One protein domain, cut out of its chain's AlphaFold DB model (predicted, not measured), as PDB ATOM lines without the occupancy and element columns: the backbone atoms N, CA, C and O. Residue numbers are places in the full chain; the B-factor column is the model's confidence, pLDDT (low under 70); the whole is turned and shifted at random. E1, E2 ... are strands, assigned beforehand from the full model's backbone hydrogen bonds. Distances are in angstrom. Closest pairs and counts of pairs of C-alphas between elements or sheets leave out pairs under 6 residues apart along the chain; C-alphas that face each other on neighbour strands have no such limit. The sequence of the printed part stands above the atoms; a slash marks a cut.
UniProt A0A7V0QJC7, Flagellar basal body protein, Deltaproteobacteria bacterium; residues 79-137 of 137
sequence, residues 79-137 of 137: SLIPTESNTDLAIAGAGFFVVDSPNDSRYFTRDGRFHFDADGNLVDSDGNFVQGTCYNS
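What this domain is: This is residues 79 to 137 of the 137 residues of the protein "Flagellar basal body protein" of Deltaproteobacteria bacterium (UniProt A0A7V0QJC7). This is a small domain with little regular structure, mostly long loops, residues 79 to 96 and 110 to 137, with one two-stranded hairpin, E1 and E2, at one edge and a tail at residues 134 to 137 sticking out. The printed part has 59 residues with two named strands, E1 then E2, antiparallel, and no named helix; the class is all strand, with 8 residues in named elements. It is only just compact, close to loose: the radius of gyration of the C-alphas is 12.1 A, and the spans are 33 by 31 by 25 A.

Where its parts are: Start at C-alpha 79, (-42.621, -38.603, -19.070); residues 79 to 96 hold no named element. Find E1, residues 97 to 100, 10.1 A long, from (-39.575, -30.925, -34.635). E2, residues 106 to 109, 10.2 A, ends at (-35.538, -30.041, -31.519).

How they stand to each other: E1 and E2 form a hairpin at 147 degrees; look for N 97 and O 109, 2.8 A apart, within hydrogen-bond range. Residues 99 to 100 of E1 also pair with 129 to 130, antiparallel.

The domain as a whole: The C-alphas of Ser 79 and Ser 137, the two farthest apart, are 35.7 A apart. The printed part has no cut; the E1 to E2 link is tight. Residues 134 to 137 have pLDDT under 70.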
ATOM      1  N   SER A  79     -41.239 -38.890 -19.461       87.75
ATOM      2  CA  SER A  79     -42.621 -38.603 -19.070       87.75
ATOM      3  C   SER A  79     -43.131 -37.351 -19.785       87.75
ATOM      4  O   SER A  79     -42.418 -36.352 -19.871       87.75
ATOM      5  N   LEU A  80     -44.359 -37.412 -20.295       88.88
ATOM      6  CA  LEU A  80     -45.049 -36.261 -20.868       88.88
ATOM      7  C   LEU A  80     -45.912 -35.622 -19.784       88.88
ATOM      8  O   LEU A  80     -46.732 -36.301 -19.165       88.88
ATOM      9  N   ILE A  81     -45.713 -34.328 -19.554       89.19
ATOM     10  CA  ILE A  81     -46.486 -33.546 -18.591       89.19
ATOM     11  C   ILE A  81     -47.418 -32.637 -19.396       89.19
ATOM     12  O   ILE A  81     -46.920 -31.875 -20.226       89.19
ATOM     13  N   PRO A  82     -48.746 -32.721 -19.206       88.12
ATOM     14  CA  PRO A  82     -49.669 -31.809 -19.866       88.12
ATOM     15  C   PRO A  82     -49.467 -30.386 -19.338       88.12
ATOM     16  O   PRO A  82     -49.308 -30.185 -18.132       88.12
ATOM     17  N   THR A  83     -49.491 -29.407 -20.237       90.44
ATOM     18  CA  THR A  83     -49.442 -27.978 -19.906       90.44
ATOM     19  C   THR A  83     -50.772 -27.309 -20.265       90.44
ATOM     20  O   THR A  83     -51.634 -27.912 -20.903       90.44
ATOM     21  N   GLU A  84     -50.968 -26.067 -19.817       91.81
ATOM     22  CA  GLU A  84     -52.167 -25.269 -20.128       91.81
ATOM     23  C   GLU A  84     -52.040 -24.483 -21.446       91.81
ATOM     24  O   GLU A  84     -52.987 -23.828 -21.877       91.81
ATOM     25  N   SER A  85     -50.868 -24.524 -22.086       89.12
ATOM     26  CA  SER A  85     -50.596 -23.800 -23.325       89.12
ATOM     27  C   SER A  85     -51.054 -24.611 -24.534       89.12
ATOM     28  O   SER A  85     -50.627 -25.744 -24.742       89.12
ATOM     29  N   ASN A  86     -51.888 -24.006 -25.378       88.56
ATOM     30  CA  ASN A  86     -52.386 -24.649 -26.598       88.56
ATOM     31  C   ASN A  86     -51.306 -24.816 -27.680       88.56
ATOM     32  O   ASN A  86     -51.520 -25.553 -28.641       88.56
ATOM     33  N   THR A  87     -50.187 -24.098 -27.565       90.94
ATOM     34  CA  THR A  87     -49.069 -24.148 -28.517       90.94
ATOM     35  C   THR A  87     -47.940 -25.063 -28.054       90.94
ATOM     36  O   THR A  87     -47.010 -25.303 -28.822       90.94
ATOM     37  N   ASP A  88     -48.036 -25.613 -26.840       91.69
ATOM     38  CA  ASP A  88     -47.083 -26.598 -26.347       91.69
ATOM     39  C   ASP A  88     -47.389 -27.964 -26.958       91.69
ATOM     40  O   ASP A  88     -48.458 -28.547 -26.767       91.69
ATOM     41  N   LEU A  89     -46.418 -28.499 -27.687       90.56
ATOM     42  CA  LEU A  89     -46.534 -29.785 -28.358       90.56
ATOM     43  C   LEU A  89     -45.473 -30.752 -27.845       90.56
ATOM     44  O   LEU A  89     -44.349 -30.384 -27.519       90.56
ATOM     45  N   ALA A  90     -45.807 -32.037 -27.819       92.06
ATOM     46  CA  ALA A  90     -44.847 -33.084 -27.509       92.06
ATOM     47  C   ALA A  90     -44.986 -34.245 -28.490       92.06
ATOM     48  O   ALA A  90     -46.087 -34.684 -28.818       92.06
ATOM     49  N   ILE A  91     -43.849 -34.775 -28.942       90.31
ATOM     50  CA  ILE A  91     -43.811 -35.959 -29.804       90.31
ATOM     51  C   ILE A  91     -43.775 -37.202 -28.920       90.31
ATOM     52  O   ILE A  91     -42.794 -37.429 -28.204       90.31
ATOM     53  N   ALA A  92     -44.813 -38.032 -29.014       90.25
ATOM     54  CA  ALA A  92     -44.814 -39.377 -28.455       90.25
ATOM     55  C   ALA A  92     -44.153 -40.354 -29.441       90.25
ATOM     56  O   ALA A  92     -44.670 -40.589 -30.532       90.25
ATOM     57  N   GLY A  93     -43.012 -40.935 -29.058       89.44
ATOM     58  CA  GLY A  93     -42.265 -41.880 -29.896       89.44
ATOM     59  C   GLY A  93     -41.068 -41.244 -30.604       89.44
ATOM     60  O   GLY A  93     -40.491 -40.273 -30.113       89.44
ATOM     61  N   ALA A  94     -40.644 -41.818 -31.732       89.19
ATOM     62  CA  ALA A  94     -39.504 -41.338 -32.518       89.19
ATOM     63  C   ALA A  94     -39.885 -40.142 -33.414       89.19
ATOM     64  O   ALA A  94     -41.022 -40.041 -33.859       89.19
ATOM     65  N   GLY A  95     -38.935 -39.240 -33.679       90.69
ATOM     66  CA  GLY A  95     -39.162 -38.004 -34.448       90.69
ATOM     67  C   GLY A  95     -38.456 -36.788 -33.846       90.69
ATOM     68  O   GLY A  95     -37.863 -36.897 -32.780       90.69
ATOM     69  N   PHE A  96     -38.497 -35.647 -34.520       92.44
ATOM     70  CA  PHE A  96     -38.039 -34.344 -34.022       92.44
ATOM     71  C   PHE A  96     -38.901 -33.264 -34.672       92.44
ATOM     72  O   PHE A  96     -39.394 -33.467 -35.783       92.44
ATOM     73  N   PHE A  97     -39.072 -32.133 -33.998       92.56
ATOM     74  CA  PHE A  97     -39.575 -30.925 -34.635       92.56
ATOM     75  C   PHE A  97     -38.466 -30.314 -35.485       92.56
ATOM     76  O   PHE A  97     -37.292 -30.377 -35.117       92.56
ATOM     77  N   VAL A  98     -38.847 -29.744 -36.621       93.19
ATOM     78  CA  VAL A  98     -37.935 -29.041 -37.520       93.19
ATOM     79  C   VAL A  98     -38.147 -27.552 -37.309       93.19
ATOM     80  O   VAL A  98     -39.282 -27.084 -37.391       93.19
ATOM     81  N   VAL A  99     -37.070 -26.826 -37.032       92.94
ATOM     82  CA  VAL A  99     -37.094 -25.369 -36.883       92.94
ATOM     83  C   VAL A  99     -36.014 -24.763 -37.768       92.94
ATOM     84  O   VAL A  99     -34.909 -25.296 -37.834       92.94
ATOM     85  N   ASP A 100     -36.327 -23.674 -38.460       93.38
ATOM     86  CA  ASP A 100     -35.362 -22.948 -39.283       93.38
ATOM     87  C   ASP A 100     -35.032 -21.618 -38.591       93.38
ATOM     88  O   ASP A 100     -35.911 -20.860 -38.178       93.38
ATOM     89  N   SER A 101     -33.743 -21.349 -38.412       90.69
ATOM     90  CA  SER A 101     -33.259 -20.089 -37.849       90.69
ATOM     91  C   SER A 101     -33.536 -18.924 -38.802       90.69
ATOM     92  O   SER A 101     -33.601 -19.142 -40.013       90.69
ATOM     93  N   PRO A 102     -33.591 -17.673 -38.308       84.56
ATOM     94  CA  PRO A 102     -33.680 -16.488 -39.165       84.56
ATOM     95  C   PRO A 102     -32.599 -16.398 -40.260       84.56
ATOM     96  O   PRO A 102     -32.790 -15.705 -41.254       84.56
ATOM     97  N   ASN A 103     -31.480 -17.116 -40.100       88.12
ATOM     98  CA  ASN A 103     -30.406 -17.235 -41.093       88.12
ATOM     99  C   ASN A 103     -30.572 -18.441 -42.047       88.12
ATOM    100  O   ASN A 103     -29.584 -18.902 -42.618       88.12
ATOM    101  N   ASP A 104     -31.782 -18.990 -42.175       83.38
ATOM    102  CA  ASP A 104     -32.140 -20.098 -43.079       83.38
ATOM    103  C   ASP A 104     -31.379 -21.414 -42.797       83.38
ATOM    104  O   ASP A 104     -31.093 -22.229 -43.675       83.38
ATOM    105  N   SER A 105     -30.998 -21.617 -41.531       91.50
ATOM    106  CA  SER A 105     -30.322 -22.832 -41.064       91.50
ATOM    107  C   SER A 105     -31.307 -23.753 -40.362       91.50
ATOM    108  O   SER A 105     -31.966 -23.337 -39.410       91.50
ATOM    109  N   ARG A 106     -31.363 -25.011 -40.803       91.44
ATOM    110  CA  ARG A 106     -32.283 -26.018 -40.271       91.44
ATOM    111  C   ARG A 106     -31.746 -26.722 -39.035       91.44
ATOM    112  O   ARG A 106     -30.671 -27.321 -39.075       91.44
ATOM    113  N   TYR A 107     -32.558 -26.749 -37.989       92.19
ATOM    114  CA  TYR A 107     -32.302 -27.424 -36.725       92.19
ATOM    115  C   TYR A 107     -33.411 -28.421 -36.381       92.19
ATOM    116  O   TYR A 107     -34.530 -28.369 -36.894       92.19
ATOM    117  N   PHE A 108     -33.075 -29.350 -35.487       91.62
ATOM    118  CA  PHE A 108     -33.986 -30.373 -34.993       91.62
ATOM    119  C   PHE A 108     -34.082 -30.273 -33.479       91.62
ATOM    120  O   PHE A 108     -33.062 -30.322 -32.791       91.62
ATOM    121  N   THR A 109     -35.300 -30.175 -32.957       91.12
ATOM    122  CA  THR A 109     -35.538 -30.041 -31.519       91.12
ATOM    123  C   THR A 109     -36.605 -31.013 -31.029       91.12
ATOM    124  O   THR A 109     -37.462 -31.490 -31.775       91.12
ATOM    125  N   ARG A 110     -36.512 -31.367 -29.748       91.50
ATOM    126  CA  ARG A 110     -37.573 -32.054 -29.000       91.50
ATOM    127  C   ARG A 110     -38.295 -31.128 -28.037       91.50
ATOM    128  O   ARG A 110     -39.271 -31.571 -27.436       91.50
ATOM    129  N   ASP A 111     -37.817 -29.898 -27.888       90.44
ATOM    130  CA  ASP A 111     -38.565 -28.866 -27.197       90.44
ATOM    131  C   ASP A 111     -39.732 -28.448 -28.089       90.44
ATOM    132  O   ASP A 111     -39.544 -28.149 -29.267       90.44
ATOM    133  N   GLY A 112     -40.937 -28.509 -27.540       90.50
ATOM    134  CA  GLY A 112     -42.150 -28.106 -28.242       90.50
ATOM    135  C   GLY A 112     -42.861 -26.952 -27.564       90.50
ATOM    136  O   GLY A 112     -44.060 -26.786 -27.756       90.50
ATOM    137  N   ARG A 113     -42.136 -26.172 -26.754       90.94
ATOM    138  CA  ARG A 113     -42.601 -24.889 -26.226       90.94
ATOM    139  C   ARG A 113     -42.552 -23.845 -27.335       90.94
ATOM    140  O   ARG A 113     -41.552 -23.142 -27.506       90.94
ATOM    141  N   PHE A 114     -43.630 -23.778 -28.100       93.12
ATOM    142  CA  PHE A 114     -43.779 -22.821 -29.183       93.12
ATOM    143  C   PHE A 114     -44.705 -21.681 -28.781       93.12
ATOM    144  O   PHE A 114     -45.599 -21.846 -27.951       93.12
ATOM    145  N   HIS A 115     -44.507 -20.518 -29.383       92.56
ATOM    146  CA  HIS A 115     -45.363 -19.354 -29.199       92.56
ATOM    147  C   HIS A 115     -45.471 -18.567 -30.503       92.56
ATOM    148  O   HIS A 115     -44.681 -18.763 -31.422       92.56
ATOM    149  N   PHE A 116     -46.480 -17.706 -30.600       91.62
ATOM    150  CA  PHE A 116     -46.618 -16.815 -31.746       91.62
ATOM    151  C   PHE A 116     -45.791 -15.549 -31.532       91.62
ATOM    152  O   PHE A 116     -45.853 -14.945 -30.457       91.62
ATOM    153  N   ASP A 117     -45.035 -15.154 -32.553       89.56
ATOM    154  CA  ASP A 117     -44.384 -13.847 -32.602       89.56
ATOM    155  C   ASP A 117     -45.391 -12.730 -32.964       89.56
ATOM    156  O   ASP A 117     -46.590 -12.962 -33.150       89.56
ATOM    157  N   ALA A 118     -44.909 -11.485 -33.048       89.81
ATOM    158  CA  ALA A 118     -45.738 -10.333 -33.415       89.81
ATOM    159  C   ALA A 118     -46.266 -10.387 -34.864       89.81
ATOM    160  O   ALA A 118     -47.261  -9.731 -35.171       89.81
ATOM    161  N   ASP A 119     -45.617 -11.173 -35.724       87.62
ATOM    162  CA  ASP A 119     -45.945 -11.344 -37.139       87.62
ATOM    163  C   ASP A 119     -46.881 -12.551 -37.376       87.62
ATOM    164  O   ASP A 119     -47.337 -12.782 -38.497       87.62
ATOM    165  N   GLY A 120     -47.226 -13.292 -36.316       87.81
ATOM    166  CA  GLY A 120     -48.110 -14.454 -36.353       87.81
ATOM    167  C   GLY A 120     -47.421 -15.762 -36.751       87.81
ATOM    168  O   GLY A 120     -48.110 -16.752 -37.008       87.81
ATOM    169  N   ASN A 121     -46.089 -15.801 -36.791       89.31
ATOM    170  CA  ASN A 121     -45.337 -17.026 -37.034       89.31
ATOM    171  C   ASN A 121     -45.200 -17.833 -35.742       89.31
ATOM    172  O   ASN A 121     -45.041 -17.278 -34.655       89.31
ATOM    173  N   LEU A 122     -45.231 -19.160 -35.865       90.62
ATOM    174  CA  LEU A 122     -44.959 -20.057 -34.747       90.62
ATOM    175  C   LEU A 122     -43.443 -20.192 -34.569       90.62
ATOM    176  O   LEU A 122     -42.758 -20.705 -35.459       90.62
ATOM    177  N   VAL A 123     -42.933 -19.745 -33.425       92.94
ATOM    178  CA  VAL A 123     -41.504 -19.727 -33.099       92.94
ATOM    179  C   VAL A 123     -41.200 -20.506 -31.820       92.94
ATOM    180  O   VAL A 123     -42.054 -20.653 -30.940       92.94
ATOM    181  N   ASP A 124     -39.984 -21.037 -31.717       91.81
ATOM    182  CA  ASP A 124     -39.458 -21.599 -30.470       91.81
ATOM    183  C   ASP A 124     -38.950 -20.504 -29.512       91.81
ATOM    184  O   ASP A 124     -38.984 -19.313 -29.816       91.81
ATOM    185  N   SER A 125     -38.485 -20.904 -28.324       87.62
ATOM    186  CA  SER A 125     -37.948 -19.970 -27.317       87.62
ATOM    187  C   SER A 125     -36.690 -19.212 -27.770       87.62
ATOM    188  O   SER A 125     -36.367 -18.185 -27.174       87.62
ATOM    189  N   ASP A 126     -36.006 -19.695 -28.807       86.81
ATOM    190  CA  ASP A 126     -34.792 -19.104 -29.375       86.81
ATOM    191  C   ASP A 126     -35.094 -18.221 -30.605       86.81
ATOM    192  O   ASP A 126     -34.185 -17.615 -31.178       86.81
ATOM    193  N   GLY A 127     -36.368 -18.108 -31.007       88.25
ATOM    194  CA  GLY A 127     -36.812 -17.324 -32.158       88.25
ATOM    195  C   GLY A 127     -36.654 -18.035 -33.506       88.25
ATOM    196  O   GLY A 127     -36.675 -17.376 -34.545       88.25
ATOM    197  N   ASN A 128     -36.480 -19.359 -33.518       91.94
ATOM    198  CA  ASN A 128     -36.474 -20.145 -34.749       91.94
ATOM    199  C   ASN A 128     -37.905 -20.448 -35.199       91.94
ATOM    200  O   ASN A 128     -38.775 -20.763 -34.387       91.94
ATOM    201  N   PHE A 129     -38.136 -20.418 -36.508       92.25
ATOM    202  CA  PHE A 129     -39.443 -20.645 -37.112       92.25
ATOM    203  C   PHE A 129     -39.746 -22.136 -37.227       92.25
ATOM    204  O   PHE A 129     -39.007 -22.884 -37.874       92.25
ATOM    205  N   VAL A 130     -40.866 -22.566 -36.647       92.12
ATOM    206  CA  VAL A 130     -41.322 -23.957 -36.724       92.12
ATOM    207  C   VAL A 130     -41.750 -24.284 -38.148       92.12
ATOM    208  O   VAL A 130     -42.617 -23.629 -38.726       92.12
ATOM    209  N   GLN A 131     -41.154 -25.331 -38.710       91.06
ATOM    210  CA  GLN A 131     -41.440 -25.769 -40.066       91.06
ATOM    211  C   GLN A 131     -42.597 -26.762 -40.100       91.06
ATOM    212  O   GLN A 131     -42.722 -27.658 -39.261       91.06
ATOM    213  N   GLY A 132     -43.415 -26.646 -41.138       84.81
ATOM    214  CA  GLY A 132     -44.520 -27.548 -41.415       84.81
ATOM    215  C   GLY A 132     -44.939 -27.451 -42.874       84.81
ATOM    216  O   GLY A 132     -44.532 -26.552 -43.605       84.81
ATOM    217  N   THR A 133     -45.757 -28.394 -43.322       78.00
ATOM    218  CA  THR A 133     -46.385 -28.302 -44.641       78.00
ATOM    219  C   THR A 133     -47.662 -27.488 -44.512       78.00
ATOM    220  O   THR A 133     -48.545 -27.864 -43.738       78.00
ATOM    221  N   CYS A 134     -47.792 -26.401 -45.272       67.44
ATOM    222  CA  CYS A 134     -49.079 -25.734 -45.402       67.44
ATOM    223  C   CYS A 134     -50.082 -26.712 -46.032       67.44
ATOM    224  O   CYS A 134     -49.806 -27.349 -47.051       67.44
ATOM    225  N   TYR A 135     -51.239 -26.879 -45.391       63.91
ATOM    226  CA  TYR A 135     -52.335 -27.633 -45.983       63.91
ATOM    227  C   TYR A 135     -52.919 -26.785 -47.111       63.91
ATOM    228  O   TYR A 135     -53.624 -25.809 -46.854       63.91
ATOM    229  N   ASN A 136     -52.572 -27.115 -48.352       61.31
ATOM    230  CA  ASN A 136     -53.229 -26.537 -49.513       61.31
ATOM    231  C   ASN A 136     -54.537 -27.306 -49.729       61.31
ATOM    232  O   ASN A 136     -54.500 -28.497 -50.049       61.31
ATOM    233  N   SER A 137     -55.659 -26.643 -49.457       52.38
ATOM    234  CA  SER A 137     -57.017 -27.147 -49.697       52.38
ATOM    235  C   SER A 137     -57.310 -27.317 -51.182       52.38
ATOM    236  O   SER A 137     -56.971 -26.369 -51.927       52.38
TER     237      SER A 137